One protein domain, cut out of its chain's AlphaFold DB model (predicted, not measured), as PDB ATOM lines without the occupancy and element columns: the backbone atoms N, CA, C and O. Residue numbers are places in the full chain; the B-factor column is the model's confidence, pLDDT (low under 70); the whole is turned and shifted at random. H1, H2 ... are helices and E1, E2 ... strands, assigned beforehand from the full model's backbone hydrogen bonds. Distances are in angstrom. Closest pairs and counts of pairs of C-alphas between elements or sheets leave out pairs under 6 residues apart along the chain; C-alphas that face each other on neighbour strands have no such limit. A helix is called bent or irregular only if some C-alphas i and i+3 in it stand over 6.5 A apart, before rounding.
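This is residues 12 to 120 and 167 to 174 of the 175 residues of an uncharacterized protein of Mycobacterium sp. GA-1999 (UniProt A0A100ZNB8). A small sheet of three short strands, E2, E1 and E4, has two helices, H2 and H3, over one face, while H1 lies beyond its E4 edge and H4 beyond its E2 edge. E3 runs on into E4 and pairs with E5 as a separate two-strand ribbon. The printed part has 117 residues, with four named helices and five named strands in the order H1 H2 E1 H3 H4 E2 E3 E4 E5; under half of the residues are in named elements, and the class is mixed, helices and strands. The three-strand sheet, order E2 E1 E4, is mixed, and E3 with E5 is antiparallel. The whole is compact, with a radius of gyration of the C-alphas of 13.8 A and spans of 39 by 37 by 24 A.

In the larger sheet, E1, residues 54 to 57, is the inner strand. E4, residues 113 to 116, is its antiparallel neighbour at 163 degrees, with N 56 and O 114 2.8 A apart, within hydrogen-bond range. E2, residues 90 to 94, is parallel to E1 at 31 degrees, with N 93 and O 55 at 2.8 A, within that range. H2, residues 35 to 43, is on the sheet at a height of 10.1 A over it; it lies over E4 and runs along the strands, at 20 degrees to E4 on the local plane, and the closest C-alphas of the two, Gln 42 and Tyr 115, are 6.8 A apart. H3, residues 59 to 66, is on the same face at a height of 8.6 A, over E1, and stands up from the sheet at 47 degrees. H4, residues 78 to 81, touches H3, the closest C-alphas being those of Arg 66 and Leu 80 at 6.0 A. E1, H3, H4 and E2 form a strand-helix-strand unit, two parallel neighbour strands with helices between them in the chain, with a right-handed crossover. E3, residues 108 to 110, runs on into E4 across a break of 2 residues, at 53 degrees. E5, residues 171 to 173, is antiparallel to E3, with N 110 and O 171 at 2.9 A, within hydrogen-bond range. H1, residues 12 to 20, is not on the larger sheet and touches no helix. Every O i to N i+4 pair is within hydrogen-bond range in H2 and H3, against 4 of 5 in H1; H4 is too short for such a pair.

E2 is 13.0 A long, E4 10.2 A and E1 10.1 A. H1 is 14.1 A long, from C-alpha 12 at (17.853, 30.191, 115.387), and is irregular, with C-alphas 17 and 20 7.5 A apart. H2 is 12.8 A long and H3 10.3 A. E5 ends at C-alpha 173, at (19.177, 18.364, 102.372).

The C-alphas farthest apart, those of Phe 17 and Asn 72, are 40.8 A apart. Residues 121 to 166 are not printed, and C-alphas 120 and 167 are 12.4 A apart across the cut. The links H1 to H2, H3 to H4 and E2 to E3 are long. The mean pLDDT of the printed part is 94.0, and no printed residue is under 70.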
ATOM      1  N   ILE A  12      18.209  30.861 116.651       92.94
ATOM      2  CA  ILE A  12      17.853  30.191 115.387       92.94
ATOM      3  C   ILE A  12      16.360  30.347 115.100       92.94
ATOM      4  O   ILE A  12      16.000  30.783 114.011       92.94
ATOM      5  N   THR A  13      15.502  30.008 116.065       92.38
ATOM      6  CA  THR A  13      14.043  30.053 115.904       92.38
ATOM      7  C   THR A  13      13.582  31.466 115.538       92.38
ATOM      8  O   THR A  13      12.873  31.623 114.544       92.38
ATOM      9  N   ALA A  14      14.093  32.486 116.236       93.00
ATOM     10  CA  ALA A  14      13.782  33.886 115.948       93.00
ATOM     11  C   ALA A  14      14.209  34.312 114.531       93.00
ATOM     12  O   ALA A  14      13.467  34.989 113.817       93.00
ATOM     13  N   LEU A  15      15.395  33.890 114.074       94.62
ATOM     14  CA  LEU A  15      15.884  34.219 112.730       94.62
ATOM     15  C   LEU A  15      15.128  33.479 111.625       94.62
ATOM     16  O   LEU A  15      14.865  34.061 110.572       94.62
ATOM     17  N   VAL A  16      14.739  32.226 111.864       94.25
ATOM     18  CA  VAL A  16      13.890  31.461 110.943       94.25
ATOM     19  C   VAL A  16      12.504  32.100 110.844       94.25
ATOM     20  O   VAL A  16      11.986  32.256 109.740       94.25
ATOM     21  N   PHE A  17      11.929  32.553 111.959       92.94
ATOM     22  CA  PHE A  17      10.663  33.287 111.955       92.94
ATOM     23  C   PHE A  17      10.771  34.624 111.198       92.94
ATOM     24  O   PHE A  17       9.872  35.001 110.445       92.94
ATOM     25  N   ALA A  18      11.909  35.315 111.317       94.06
ATOM     26  CA  ALA A  18      12.179  36.570 110.619       94.06
ATOM     27  C   ALA A  18      12.549  36.414 109.126       94.06
ATOM     28  O   ALA A  18      12.695  37.435 108.439       94.06
ATOM     29  N   ALA A  19      12.663  35.187 108.597       93.06
ATOM     30  CA  ALA A  19      13.177  34.893 107.253       93.06
ATOM     31  C   ALA A  19      12.437  35.611 106.107       93.06
ATOM     32  O   ALA A  19      13.031  35.903 105.070       93.06
ATOM     33  N   GLY A  20      11.158  35.953 106.299       90.62
ATOM     34  CA  GLY A  20      10.379  36.741 105.333       90.62
ATOM     35  C   GLY A  20      10.837  38.200 105.184       90.62
ATOM     36  O   GLY A  20      10.493  38.855 104.204       90.62
ATOM     37  N   THR A  21      11.619  38.716 106.136       92.19
ATOM     38  CA  THR A  21      12.147  40.096 106.143       92.19
ATOM     39  C   THR A  21      13.670  40.156 106.113       92.19
ATOM     40  O   THR A  21      14.241  41.061 105.504       92.19
ATOM     41  N   VAL A  22      14.338  39.194 106.750       93.88
ATOM     42  CA  VAL A  22      15.789  39.022 106.721       93.88
ATOM     43  C   VAL A  22      16.069  37.645 106.136       93.88
ATOM     44  O   VAL A  22      16.004  36.661 106.867       93.88
ATOM     45  N   PRO A  23      16.347  37.559 104.825       92.44
ATOM     46  CA  PRO A  23      16.510  36.277 104.163       92.44
ATOM     47  C   PRO A  23      17.632  35.446 104.780       92.44
ATOM     48  O   PRO A  23      18.716  35.959 105.080       92.44
ATOM     49  N   LEU A  24      17.372  34.146 104.909       95.62
ATOM     50  CA  LEU A  24      18.401  33.163 105.221       95.62
ATOM     51  C   LEU A  24      19.401  33.086 104.062       95.62
ATOM     52  O   LEU A  24      19.054  33.299 102.898       95.62
ATOM     53  N   VAL A  25      20.655  32.787 104.382       96.25
ATOM     54  CA  VAL A  25      21.728  32.723 103.389       96.25
ATOM     55  C   VAL A  25      21.702  31.350 102.729       96.25
ATOM     56  O   VAL A  25      21.875  30.330 103.395       96.25
ATOM     57  N   ALA A  26      21.462  31.313 101.421       93.94
ATOM     58  CA  ALA A  26      21.534  30.072 100.659       93.94
ATOM     59  C   ALA A  26      22.989  29.571 100.589       93.94
ATOM     60  O   ALA A  26      23.904  30.399 100.495       93.94
ATOM     61  N   PRO A  27      23.223  28.249 100.616       92.25
ATOM     62  CA  PRO A  27      24.560  27.711 100.452       92.25
ATOM     63  C   PRO A  27      25.039  27.875  99.012       92.25
ATOM     64  O   PRO A  27      24.242  27.980  98.075       92.25
ATOM     65  N   ALA A  28      26.353  27.832  98.830       87.88
ATOM     66  CA  ALA A  28      26.964  27.760  97.509       87.88
ATOM     67  C   ALA A  28      26.627  26.435  96.807       87.88
ATOM     68  O   ALA A  28      26.339  26.424  95.610       87.88
ATOM     69  N   THR A  29      26.629  25.336  97.566       89.06
ATOM     70  CA  THR A  29      26.251  24.000  97.099       89.06
ATOM     71  C   THR A  29      25.223  23.417  98.068       89.06
ATOM     72  O   THR A  29      25.509  23.353  99.262       89.06
ATOM     73  N   PRO A  30      24.035  22.992  97.603       86.94
ATOM     74  CA  PRO A  30      23.079  22.275  98.445       86.94
ATOM     75  C   PRO A  30      23.703  21.040  99.105       86.94
ATOM     76  O   PRO A  30      24.647  20.461  98.573       86.94
ATOM     77  N   GLU A  31      23.156  20.634 100.251       90.12
ATOM     78  CA  GLU A  31      23.517  19.401 100.974       90.12
ATOM     79  C   GLU A  31      24.969  19.306 101.470       90.12
ATOM     80  O   GLU A  31      25.388  18.272 101.990       90.12
ATOM     81  N   ALA A  32      25.749  20.379 101.353       90.94
ATOM     82  CA  ALA A  32      27.136  20.403 101.779       90.94
ATOM     83  C   ALA A  32      27.434  21.686 102.546       90.94
ATOM     84  O   ALA A  32      27.162  22.784 102.070       90.94
ATOM     85  N   PHE A  33      28.054  21.541 103.716       93.44
ATOM     86  CA  PHE A  33      28.674  22.667 104.400       93.44
ATOM     87  C   PHE A  33      30.077  22.887 103.842       93.44
ATOM     88  O   PHE A  33      30.941  22.013 103.950       93.44
ATOM     89  N   ALA A  34      30.306  24.052 103.245       94.38
ATOM     90  CA  ALA A  34      31.534  24.376 102.545       94.38
ATOM     91  C   ALA A  34      32.150  25.701 103.034       94.38
ATOM     92  O   ALA A  34      31.455  26.589 103.531       94.38
ATOM     93  N   PRO A  35      33.461  25.916 102.805       95.31
ATOM     94  CA  PRO A  35      34.120  27.184 103.119       95.31
ATOM     95  C   PRO A  35      33.437  28.405 102.495       95.31
ATOM     96  O   PRO A  35      33.444  29.482 103.083       95.31
ATOM     97  N   ALA A  36      32.862  28.241 101.298       95.69
ATOM     98  CA  ALA A  36      32.177  29.308 100.576       95.69
ATOM     99  C   ALA A  36      30.959  29.850 101.343       95.69
ATOM    100  O   ALA A  36      30.699  31.050 101.278       95.69
ATOM    101  N   ASP A  37      30.272  29.005 102.117       96.19
ATOM    102  CA  ASP A  37      29.093  29.403 102.889       96.19
ATOM    103  C   ASP A  37      29.473  30.362 104.019       96.19
ATOM    104  O   ASP A  37      28.776  31.343 104.271       96.19
ATOM    105  N   ILE A  38      30.630  30.141 104.652       96.44
ATOM    106  CA  ILE A  38      31.153  31.016 105.709       96.44
ATOM    107  C   ILE A  38      31.417  32.419 105.144       96.44
ATOM    108  O   ILE A  38      30.982  33.419 105.718       96.44
ATOM    109  N   PHE A  39      32.072  32.509 103.983       96.75
ATOM    110  CA  PHE A  39      32.280  33.796 103.314       96.75
ATOM    111  C   PHE A  39      30.957  34.444 102.898       96.75
ATOM    112  O   PHE A  39      30.774  35.644 103.105       96.75
ATOM    113  N   ALA A  40      30.023  33.668 102.337       96.50
ATOM    114  CA  ALA A  40      28.722  34.171 101.912       96.50
ATOM    115  C   ALA A  40      27.960  34.806 103.082       96.50
ATOM    116  O   ALA A  40      27.512  35.945 102.966       96.50
ATOM    117  N   VAL A  41      27.896  34.117 104.226       96.31
ATOM    118  CA  VAL A  41      27.253  34.601 105.455       96.31
ATOM    119  C   VAL A  41      27.899  35.894 105.957       96.31
ATOM    120  O   VAL A  41      27.184  36.847 106.281       96.31
ATOM    121  N   GLN A  42      29.234  35.967 105.987       96.38
ATOM    122  CA  GLN A  42      29.930  37.168 106.454       96.38
ATOM    123  C   GLN A  42      29.692  38.373 105.534       96.38
ATOM    124  O   GLN A  42      29.460  39.484 106.019       96.38
ATOM    125  N   ASN A  43      29.716  38.153 104.218       95.94
ATOM    126  CA  ASN A  43      29.597  39.203 103.207       95.94
ATOM    127  C   ASN A  43      28.229  39.895 103.211       95.94
ATOM    128  O   ASN A  43      28.138  41.075 102.872       95.94
ATOM    129  N   VAL A  44      27.162  39.188 103.593       96.19
ATOM    130  CA  VAL A  44      25.797  39.735 103.555       96.19
ATOM    131  C   VAL A  44      25.373  40.449 104.843       96.19
ATOM    132  O   VAL A  44      24.282  41.035 104.883       96.19
ATOM    133  N   LEU A  45      26.184  40.413 105.909       96.75
ATOM    134  CA  LEU A  45      25.881  41.159 107.130       96.75
ATOM    135  C   LEU A  45      26.110  42.671 106.887       96.75
ATOM    136  O   LEU A  45      27.185  43.062 106.425       96.75
ATOM    137  N   PRO A  46      25.143  43.556 107.204       96.19
ATOM    138  CA  PRO A  46      25.256  44.977 106.914       96.19
ATOM    139  C   PRO A  46      26.432  45.607 107.673       96.19
ATOM    140  O   PRO A  46      26.609  45.311 108.859       96.19
ATOM    141  N   PRO A  47      27.178  46.549 107.062       95.75
ATOM    142  CA  PRO A  47      28.387  47.125 107.655       95.75
ATOM    143  C   PRO A  47      28.225  47.687 109.070       95.75
ATOM    144  O   PRO A  47      29.172  47.652 109.845       95.75
ATOM    145  N   ARG A  48      27.029  48.168 109.437       96.12
ATOM    146  CA  ARG A  48      26.756  48.712 110.777       96.12
ATOM    147  C   ARG A  48      26.888  47.681 111.909       96.12
ATOM    148  O   ARG A  48      27.206  48.072 113.021       96.12
ATOM    149  N   PHE A  49      26.651  46.399 111.620       96.94
ATOM    150  CA  PHE A  49      26.694  45.306 112.601       96.94
ATOM    151  C   PHE A  49      28.020  44.535 112.559       96.94
ATOM    152  O   PHE A  49      28.344  43.797 113.479       96.94
ATOM    153  N   GLN A  50      28.825  44.727 111.509       94.62
ATOM    154  CA  GLN A  50      30.110  44.045 111.334       94.62
ATOM    155  C   GLN A  50      31.120  44.269 112.480       94.62
ATOM    156  O   GLN A  50      31.796  43.303 112.822       94.62
ATOM    157  N   PRO A  51      31.280  45.474 113.077       94.81
ATOM    158  CA  PRO A  51      32.343  45.723 114.058       94.81
ATOM    159  C   PRO A  51      32.270  44.856 115.320       94.81
ATOM    160  O   PRO A  51      33.316  44.509 115.862       94.81
ATOM    161  N   TRP A  52      31.060  44.499 115.751       93.19
ATOM    162  CA  TRP A  52      30.790  43.731 116.975       93.19
ATOM    163  C   TRP A  52      30.311  42.304 116.692       93.19
ATOM    164  O   TRP A  52      29.971  41.565 117.614       93.19
ATOM    165  N   ALA A  53      30.289  41.905 115.418       97.38
ATOM    166  CA  ALA A  53      29.804  40.598 115.030       97.38
ATOM    167  C   ALA A  53      30.745  39.479 115.486       97.38
ATOM    168  O   ALA A  53      31.969  39.577 115.372       97.38
ATOM    169  N   VAL A  54      30.154  38.382 115.945       97.44
ATOM    170  CA  VAL A  54      30.856  37.160 116.341       97.44
ATOM    171  C   VAL A  54      30.213  35.958 115.664       97.44
ATOM    172  O   VAL A  54      29.054  36.006 115.239       97.44
ATOM    173  N   TRP A  55      30.969  34.872 115.562       97.62
ATOM    174  CA  TRP A  55      30.445  33.584 115.126       97.62
ATOM    175  C   TRP A  55      29.946  32.785 116.325       97.62
ATOM    176  O   TRP A  55      30.575  32.789 117.385       97.62
ATOM    177  N   ASN A  56      28.855  32.049 116.146       96.88
ATOM    178  CA  ASN A  56      28.395  31.045 117.095       96.88
ATOM    179  C   ASN A  56      28.065  29.743 116.363       96.88
ATOM    180  O   ASN A  56      27.310  29.757 115.395       96.88
ATOM    181  N   ALA A  57      28.655  28.634 116.796       96.44
ATOM    182  CA  ALA A  57      28.464  27.319 116.189       96.44
ATOM    183  C   ALA A  57      28.720  26.217 117.226       96.44
ATOM    184  O   ALA A  57      29.368  26.454 118.248       96.44
ATOM    185  N   SER A  58      28.230  25.011 116.962       95.69
ATOM    186  CA  SER A  58      28.553  23.834 117.772       95.69
ATOM    187  C   SER A  58      30.004  23.396 117.559       95.69
ATOM    188  O   SER A  58      30.611  23.644 116.512       95.69
ATOM    189  N   LEU A  59      30.581  22.710 118.551       95.25
ATOM    190  CA  LEU A  59      31.961  22.226 118.472       95.25
ATOM    191  C   LEU A  59      32.217  21.340 117.242       95.25
ATOM    192  O   LEU A  59      33.290  21.423 116.644       95.25
ATOM    193  N   SER A  60      31.255  20.505 116.842       95.31
ATOM    194  CA  SER A  60      31.397  19.649 115.659       95.31
ATOM    195  C   SER A  60      31.492  20.468 114.375       95.31
ATOM    196  O   SER A  60      32.386  20.210 113.575       95.31
ATOM    197  N   ILE A  61      30.670  21.507 114.206       95.56
ATOM    198  CA  ILE A  61      30.734  22.399 113.039       95.56
ATOM    199  C   ILE A  61      32.024  23.219 113.033       95.56
ATOM    200  O   ILE A  61      32.662  23.354 111.988       95.56
ATOM    201  N   ILE A  62      32.473  23.697 114.198       96.31
ATOM    202  CA  ILE A  62      33.777  24.361 114.338       96.31
ATOM    203  C   ILE A  62      34.910  23.412 113.918       96.31
ATOM    204  O   ILE A  62      35.821  23.815 113.196       96.31
ATOM    205  N   ASN A  63      34.856  22.143 114.323       95.38
ATOM    206  CA  ASN A  63      35.851  21.142 113.940       95.38
ATOM    207  C   ASN A  63      35.785  20.774 112.453       95.38
ATOM    208  O   ASN A  63      36.833  20.550 111.851       95.38
ATOM    209  N   THR A  64      34.601  20.747 111.840       95.31
ATOM    210  CA  THR A  64      34.467  20.621 110.381       95.31
ATOM    211  C   THR A  64      35.136  21.805 109.688       95.31
ATOM    212  O   THR A  64      35.931  21.614 108.771       95.31
ATOM    213  N   ALA A  65      34.915  23.027 110.184       95.94
ATOM    214  CA  ALA A  65      35.543  24.221 109.629       95.94
ATOM    215  C   ALA A  65      37.077  24.227 109.777       95.94
ATOM    216  O   ALA A  65      37.780  24.661 108.862       95.94
ATOM    217  N   ARG A  66      37.610  23.684 110.881       96.38
ATOM    218  CA  ARG A  66      39.059  23.490 111.094       96.38
ATOM    219  C   ARG A  66      39.702  22.536 110.095       96.38
ATOM    220  O   ARG A  66      40.893  22.666 109.853       96.38
ATOM    221  N   GLN A  67      38.939  21.594 109.547       95.75
ATOM    222  CA  GLN A  67      39.419  20.588 108.596       95.75
ATOM    223  C   GLN A  67      39.335  21.054 107.138       95.75
ATOM    224  O   GLN A  67      39.753  20.336 106.234       95.75
ATOM    225  N   PHE A  68      38.780  22.238 106.872       96.88
ATOM    226  CA  PHE A  68      38.701  22.737 105.509       96.88
ATOM    227  C   PHE A  68      40.082  23.078 104.958       96.88
ATOM    228  O   PHE A  68      40.791  23.923 105.503       96.88
ATOM    229  N   GLU A  69      40.413  22.488 103.813       97.12
ATOM    230  CA  GLU A  69      41.719  22.609 103.172       97.12
ATOM    231  C   GLU A  69      41.609  23.122 101.731       97.12
ATOM    232  O   GLU A  69      40.569  23.063 101.070       97.12
ATOM    233  N   THR A  70      42.698  23.701 101.240       95.44
ATOM    234  CA  THR A  70      42.922  23.937  99.811       95.44
ATOM    235  C   THR A  70      43.218  22.614  99.105       95.44
ATOM    236  O   THR A  70      43.553  21.626  99.746       95.44
ATOM    237  N   THR A  71      43.188  22.603  97.771       94.88
ATOM    238  CA  THR A  71      43.556  21.417  96.973       94.88
ATOM    239  C   THR A  71      44.936  20.850  97.331       94.88
ATOM    240  O   THR A  71      45.166  19.658  97.172       94.88
ATOM    241  N   ASN A  72      45.839  21.690  97.848       94.50
ATOM    242  CA  ASN A  72      47.201  21.313  98.221       94.50
ATOM    243  C   ASN A  72      47.369  21.049  99.737       94.50
ATOM    244  O   ASN A  72      48.498  21.037 100.218       94.50
ATOM    245  N   GLY A  73      46.279  20.888 100.500       94.00
ATOM    246  CA  GLY A  73      46.307  20.480 101.916       94.00
ATOM    247  C   GLY A  73      46.574  21.593 102.937       94.00
ATOM    248  O   GLY A  73      46.670  21.334 104.131       94.00
ATOM    249  N   ALA A  74      46.704  22.854 102.511       95.81
ATOM    250  CA  ALA A  74      46.785  23.968 103.460       95.81
ATOM    251  C   ALA A  74      45.398  24.279 104.042       95.81
ATOM    252  O   ALA A  74      44.448  24.434 103.270       95.81
ATOM    253  N   LEU A  75      45.302  24.441 105.366       96.81
ATOM    254  CA  LEU A  75      44.071  24.849 106.048       96.81
ATOM    255  C   LEU A  75      43.552  26.185 105.497       96.81
ATOM    256  O   LEU A  75      44.309  27.142 105.346       96.81
ATOM    257  N   LYS A  76      42.248  26.262 105.222       96.56
ATOM    258  CA  LYS A  76      41.567  27.480 104.753       96.56
ATOM    259  C   LYS A  76      41.325  28.490 105.870       96.56
ATOM    260  O   LYS A  76      41.346  29.684 105.599       96.56
ATOM    261  N   PHE A  77      41.114  28.001 107.091       97.06
ATOM    262  CA  PHE A  77      40.861  28.810 108.286       97.06
ATOM    263  C   PHE A  77      41.840  28.421 109.404       97.06
ATOM    264  O   PHE A  77      41.427  27.873 110.431       97.06
ATOM    265  N   PRO A  78      43.158  28.624 109.213       96.12
ATOM    266  CA  PRO A  78      44.158  28.252 110.213       96.12
ATOM    267  C   PRO A  78      43.915  28.944 111.564       96.12
ATOM    268  O   PRO A  78      44.193  28.352 112.606       96.12
ATOM    269  N   GLU A  79      43.330  30.145 111.560       95.81
ATOM    270  CA  GLU A  79      43.003  30.926 112.754       95.81
ATOM    271  C   GLU A  79      42.016  30.240 113.719       95.81
ATOM    272  O   GLU A  79      41.998  30.564 114.909       95.81
ATOM    273  N   LEU A  80      41.242  29.251 113.254       96.19
ATOM    274  CA  LEU A  80      40.337  28.468 114.105       96.19
ATOM    275  C   LEU A  80      41.080  27.562 115.098       96.19
ATOM    276  O   LEU A  80      40.471  27.058 116.049       96.19
ATOM    277  N   ASN A  81      42.375  27.325 114.873       94.12
ATOM    278  CA  ASN A  81      43.238  26.534 115.752       94.12
ATOM    279  C   ASN A  81      43.951  27.387 116.815       94.12
ATOM    280  O   ASN A  81      44.645  26.841 117.670       94.12
ATOM    281  N   ASN A  82      43.775  28.712 116.788       93.75
ATOM    282  CA  ASN A  82      44.302  29.603 117.816       93.75
ATOM    283  C   ASN A  82      43.510  29.484 119.128       93.75
ATOM    284  O   ASN A  82      42.390  28.972 119.172       93.75
ATOM    285  N   ASN A  83      44.088  30.022 120.203       91.31
ATOM    286  CA  ASN A  83      43.432  30.175 121.496       91.31
ATOM    287  C   ASN A  83      43.473  31.659 121.905       91.31
ATOM    288  O   ASN A  83      44.527  32.153 122.295       91.31
ATOM    289  N   SER A  84      42.393  32.437 121.807       90.62
ATOM    290  CA  SER A  84      41.004  32.095 121.438       90.62
ATOM    291  C   SER A  84      40.802  31.867 119.921       90.62
ATOM    292  O   SER A  84      41.498  32.511 119.129       90.62
ATOM    293  N   PRO A  85      39.880  30.977 119.487       95.25
ATOM    294  CA  PRO A  85      39.634  30.726 118.068       95.25
ATOM    295  C   PRO A  85      38.985  31.930 117.377       95.25
ATOM    296  O   PRO A  85      38.066  32.568 117.897       95.25
ATOM    297  N   MET A  86      39.440  32.202 116.158       96.44
ATOM    298  CA  MET A  86      38.854  33.210 115.279       96.44
ATOM    299  C   MET A  86      38.422  32.569 113.963       96.44
ATOM    300  O   MET A  86      38.879  31.485 113.621       96.44
ATOM    301  N   LEU A  87      37.542  33.237 113.227       96.62
ATOM    302  CA  LEU A  87      37.136  32.864 111.878       96.62
ATOM    303  C   LEU A  87      36.897  34.143 111.085       96.62
ATOM    304  O   LEU A  87      36.081  34.978 111.483       96.62
ATOM    305  N   LEU A  88      37.642  34.330 109.994       96.06
ATOM    306  CA  LEU A  88      37.539  35.529 109.156       96.06
ATOM    307  C   LEU A  88      37.648  36.844 109.952       96.06
ATOM    308  O   LEU A  88      36.862  37.779 109.776       96.06
ATOM    309  N   GLY A  89      38.605  36.896 110.882       94.50
ATOM    310  CA  GLY A  89      38.887  38.080 111.700       94.50
ATOM    311  C   GLY A  89      37.868  38.374 112.808       94.50
ATOM    312  O   GLY A  89      37.960  39.423 113.445       94.50
ATOM    313  N   ARG A  90      36.914  37.471 113.069       96.81
ATOM    314  CA  ARG A  90      35.927  37.587 114.156       96.81
ATOM    315  C   ARG A  90      36.073  36.443 115.147       96.81
ATOM    316  O   ARG A  90      36.532  35.366 114.780       96.81
ATOM    317  N   THR A  91      35.713  36.679 116.404       96.44
ATOM    318  CA  THR A  91      35.767  35.646 117.447       96.44
ATOM    319  C   THR A  91      34.725  34.562 117.189       96.44
ATOM    320  O   THR A  91      33.673  34.823 116.598       96.44
ATOM    321  N   VAL A  92      35.026  33.339 117.627       97.38
ATOM    322  CA  VAL A  92      34.118  32.192 117.530       97.38
ATOM    323  C   VAL A  92      33.739  31.729 118.927       97.38
ATOM    324  O   VAL A  92      34.597  31.327 119.709       97.38
ATOM    325  N   ASN A  93      32.444  31.752 119.216       95.81
ATOM    326  CA  ASN A  93      31.872  31.232 120.447       95.81
ATOM    327  C   ASN A  93      31.294  29.845 120.187       95.81
ATOM    328  O   ASN A  93      30.450  29.667 119.308       95.81
ATOM    329  N   GLU A  94      31.728  28.867 120.968       94.88
ATOM    330  CA  GLU A  94      31.177  27.520 120.917       94.88
ATOM    331  C   GLU A  94      29.827  27.476 121.650       94.88
ATOM    332  O   GLU A  94      29.646  28.107 122.692       94.88
ATOM    333  N   ASN A  95      28.852  26.786 121.060       93.50
ATOM    334  CA  ASN A  95      27.563  26.500 121.679       93.50
ATOM    335  C   ASN A  95      27.128  25.083 121.305       93.50
ATOM    336  O   ASN A  95      26.577  24.858 120.227       93.50
ATOM    337  N   SER A  96      27.358  24.137 122.217       90.62
ATOM    338  CA  SER A  96      27.087  22.712 121.997       90.62
ATOM    339  C   SER A  96      25.611  22.376 121.757       90.62
ATOM    340  O   SER A  96      25.320  21.274 121.305       90.62
ATOM    341  N   ASN A  97      24.682  23.290 122.067       89.19
ATOM    342  CA  ASN A  97      23.248  23.087 121.836       89.19
ATOM    343  C   ASN A  97      22.811  23.439 120.405       89.19
ATOM    344  O   ASN A  97      21.673  23.152 120.035       89.19
ATOM    345  N   LEU A  98      23.673  24.087 119.609       89.62
ATOM    346  CA  LEU A  98      23.411  24.275 118.183       89.62
ATOM    347  C   LEU A  98      23.509  22.946 117.441       89.62
ATOM    348  O   LEU A  98      24.194  22.022 117.882       89.62
ATOM    349  N   ASP A  99      22.848  22.879 116.288       87.56
ATOM    350  CA  ASP A  99      22.927  21.705 115.434       87.56
ATOM    351  C   ASP A  99      24.387  21.408 115.067       87.56
ATOM    352  O   ASP A  99      25.181  22.291 114.725       87.56
ATOM    353  N   GLY A 100      24.758  20.150 115.250       87.12
ATOM    354  CA  GLY A 100      26.115  19.663 115.087       87.12
ATOM    355  C   GLY A 100      26.316  18.825 113.842       87.12
ATOM    356  O   GLY A 100      27.453  18.433 113.565       87.12
ATOM    357  N   THR A 101      25.241  18.520 113.128       85.81
ATOM    358  CA  THR A 101      25.235  17.520 112.071       85.81
ATOM    359  C   THR A 101      24.469  18.036 110.873       85.81
ATOM    360  O   THR A 101      23.442  18.676 111.018       85.81
ATOM    361  N   LEU A 102      24.968  17.724 109.685       86.88
ATOM    362  CA  LEU A 102      24.190  17.821 108.460       86.88
ATOM    363  C   LEU A 102      23.754  16.397 108.123       86.88
ATOM    364  O   LEU A 102      24.614  15.527 107.966       86.88
ATOM    365  N   ASN A 103      22.447  16.143 108.069       84.06
ATOM    366  CA  ASN A 103      21.915  14.817 107.777       84.06
ATOM    367  C   ASN A 103      21.490  14.719 106.301       84.06
ATOM    368  O   ASN A 103      20.386  15.132 105.950       84.06
ATOM    369  N   PRO A 104      22.321  14.134 105.420       80.19
ATOM    370  CA  PRO A 104      21.982  14.014 104.005       80.19
ATOM    371  C   PRO A 104      20.841  13.018 103.746       80.19
ATOM    372  O   PRO A 104      20.332  12.964 102.640       80.19
ATOM    373  N   ALA A 105      20.433  12.217 104.738       85.19
ATOM    374  CA  ALA A 105      19.359  11.232 104.598       85.19
ATOM    375  C   ALA A 105      17.977  11.768 105.018       85.19
ATOM    376  O   ALA A 105      17.032  10.989 105.156       85.19
ATOM    377  N   ALA A 106      17.853  13.071 105.283       87.94
ATOM    378  CA  ALA A 106      16.602  13.717 105.656       87.94
ATOM    379  C   ALA A 106      16.335  14.940 104.777       87.94
ATOM    380  O   ALA A 106      17.244  15.709 104.461       87.94
ATOM    381  N   THR A 107      15.062  15.144 104.432       91.56
ATOM    382  CA  THR A 107      14.618  16.362 103.755       91.56
ATOM    383  C   THR A 107      14.379  17.465 104.780       91.56
ATOM    384  O   THR A 107      13.303  17.535 105.376       91.56
ATOM    385  N   GLU A 108      15.383  18.311 105.010       91.25
ATOM    386  CA  GLU A 108      15.340  19.365 106.027       91.25
ATOM    387  C   GLU A 108      16.210  20.581 105.673       91.25
ATOM    388  O   GLU A 108      16.942  20.593 104.687       91.25
ATOM    389  N   SER A 109      16.075  21.656 106.455       91.06
ATOM    390  CA  SER A 109      16.928  22.847 106.369       91.06
ATOM    391  C   SER A 109      17.854  22.888 107.576       91.06
ATOM    392  O   SER A 109      17.386  22.958 108.711       91.06
ATOM    393  N   ASN A 110      19.159  22.862 107.325       92.62
ATOM    394  CA  ASN A 110      20.184  22.771 108.356       92.62
ATOM    395  C   ASN A 110      20.755  24.166 108.664       92.62
ATOM    396  O   ASN A 110      21.188  24.884 107.754       92.62
ATOM    397  N   TYR A 111      20.791  24.532 109.950       93.56
ATOM    398  CA  TYR A 111      21.237  25.843 110.448       93.56
ATOM    399  C   TYR A 111      22.493  25.689 111.315       93.56
ATOM    400  O   TYR A 111      22.432  25.656 112.543       93.56
ATOM    401  N   LEU A 112      23.647  25.560 110.663       92.94
ATOM    402  CA  LEU A 112      24.862  25.038 111.304       92.94
ATOM    403  C   LEU A 112      25.679  26.077 112.089       92.94
ATOM    404  O   LEU A 112      26.483  25.728 112.951       92.94
ATOM    405  N   LEU A 113      25.521  27.361 111.770       94.94
ATOM    406  CA  LEU A 113      26.265  28.452 112.399       94.94
ATOM    407  C   LEU A 113      25.474  29.754 112.342       94.94
ATOM    408  O   LEU A 113      24.620  29.930 111.483       94.94
ATOM    409  N   VAL A 114      25.796  30.693 113.221       96.62
ATOM    410  CA  VAL A 114      25.227  32.042 113.239       96.62
ATOM    411  C   VAL A 114      26.364  33.052 113.178       96.62
ATOM    412  O   VAL A 114      27.375  32.897 113.864       96.62
ATOM    413  N   TYR A 115      26.190  34.106 112.385       98.00
ATOM    414  CA  TYR A 115      27.069  35.272 112.382       98.00
ATOM    415  C   TYR A 115      26.276  36.524 112.709       98.00
ATOM    416  O   TYR A 115      25.301  36.824 112.021       98.00
ATOM    417  N   GLY A 116      26.679  37.286 113.718       97.50
ATOM    418  CA  GLY A 116      25.978  38.529 114.007       97.50
ATOM    419  C   GLY A 116      26.393  39.236 115.279       97.50
ATOM    420  O   GLY A 116      27.274  38.791 116.011       97.50
ATOM    421  N   ASP A 117      25.741  40.367 115.504       97.12
ATOM    422  CA  ASP A 117      25.976  41.291 116.609       97.12
ATOM    423  C   ASP A 117      25.027  40.978 117.783       97.12
ATOM    424  O   ASP A 117      23.895  41.466 117.847       97.12
ATOM    425  N   PHE A 118      25.495  40.125 118.703       95.69
ATOM    426  CA  PHE A 118      24.741  39.602 119.855       95.69
ATOM    427  C   PHE A 118      24.240  40.631 120.881       95.69
ATOM    428  O   PHE A 118      23.257  40.325 121.546       95.69
ATOM    429  N   PRO A 119      24.784  41.857 120.992       94.94
ATOM    430  CA  PRO A 119      24.084  42.976 121.627       94.94
ATOM    431  C   PRO A 119      22.626  43.191 121.175       94.94
ATOM    432  O   PRO A 119      21.846  43.780 121.918       94.94
ATOM    433  N   ASN A 120      22.233  42.702 119.992       96.19
ATOM    434  CA  ASN A 120      20.854  42.754 119.489       96.19
ATOM    435  C   ASN A 120      20.024  41.493 119.810       96.19
ATOM    436  O   ASN A 120      18.904  41.357 119.317       96.19
ATOM    437  N   ARG A 167      22.993  36.831 110.539       97.19
ATOM    438  CA  ARG A 167      22.934  36.043 109.314       97.19
ATOM    439  C   ARG A 167      23.043  34.572 109.672       97.19
ATOM    440  O   ARG A 167      23.893  34.173 110.468       97.19
ATOM    441  N   LEU A 168      22.155  33.796 109.066       95.88
ATOM    442  CA  LEU A 168      22.005  32.368 109.283       95.88
ATOM    443  C   LEU A 168      22.004  31.679 107.912       95.88
ATOM    444  O   LEU A 168      21.145  32.011 107.089       95.88
ATOM    445  N   PRO A 169      22.956  30.778 107.623       94.75
ATOM    446  CA  PRO A 169      22.885  29.925 106.454       94.75
ATOM    447  C   PRO A 169      21.784  28.880 106.623       94.75
ATOM    448  O   PRO A 169      21.570  28.379 107.722       94.75
ATOM    449  N   SER A 170      21.115  28.543 105.524       94.50
ATOM    450  CA  SER A 170      20.086  27.505 105.460       94.50
ATOM    451  C   SER A 170      20.475  26.482 104.408       94.50
ATOM    452  O   SER A 170      20.209  26.696 103.227       94.50
ATOM    453  N   ILE A 171      21.102  25.382 104.823       94.19
ATOM    454  CA  ILE A 171      21.579  24.342 103.903       94.19
ATOM    455  C   ILE A 171      20.484  23.283 103.748       94.19
ATOM    456  O   ILE A 171      20.238  22.542 104.705       94.19
ATOM    457  N   PRO A 172      19.796  23.203 102.596       93.62
ATOM    458  CA  PRO A 172      18.796  22.175 102.388       93.62
ATOM    459  C   PRO A 172      19.482  20.827 102.156       93.62
ATOM    460  O   PRO A 172      20.520  20.770 101.495       93.62
ATOM    461  N   THR A 173      18.883  19.768 102.681       92.69
ATOM    462  CA  THR A 173      19.177  18.364 102.372       92.69
ATOM    463  C   THR A 173      17.915  17.698 101.837       92.69
ATOM    464  O   THR A 173      16.808  18.142 102.152       92.69
ATOM    465  N   THR A 174      18.072  16.665 101.013       89.44
ATOM    466  CA  THR A 174      16.980  15.856 100.463       89.44
ATOM    467  C   THR A 174      17.334  14.379 100.599       89.44
ATOM    468  O   THR A 174      18.452  13.989 100.281       89.44
TER     469      THR A 174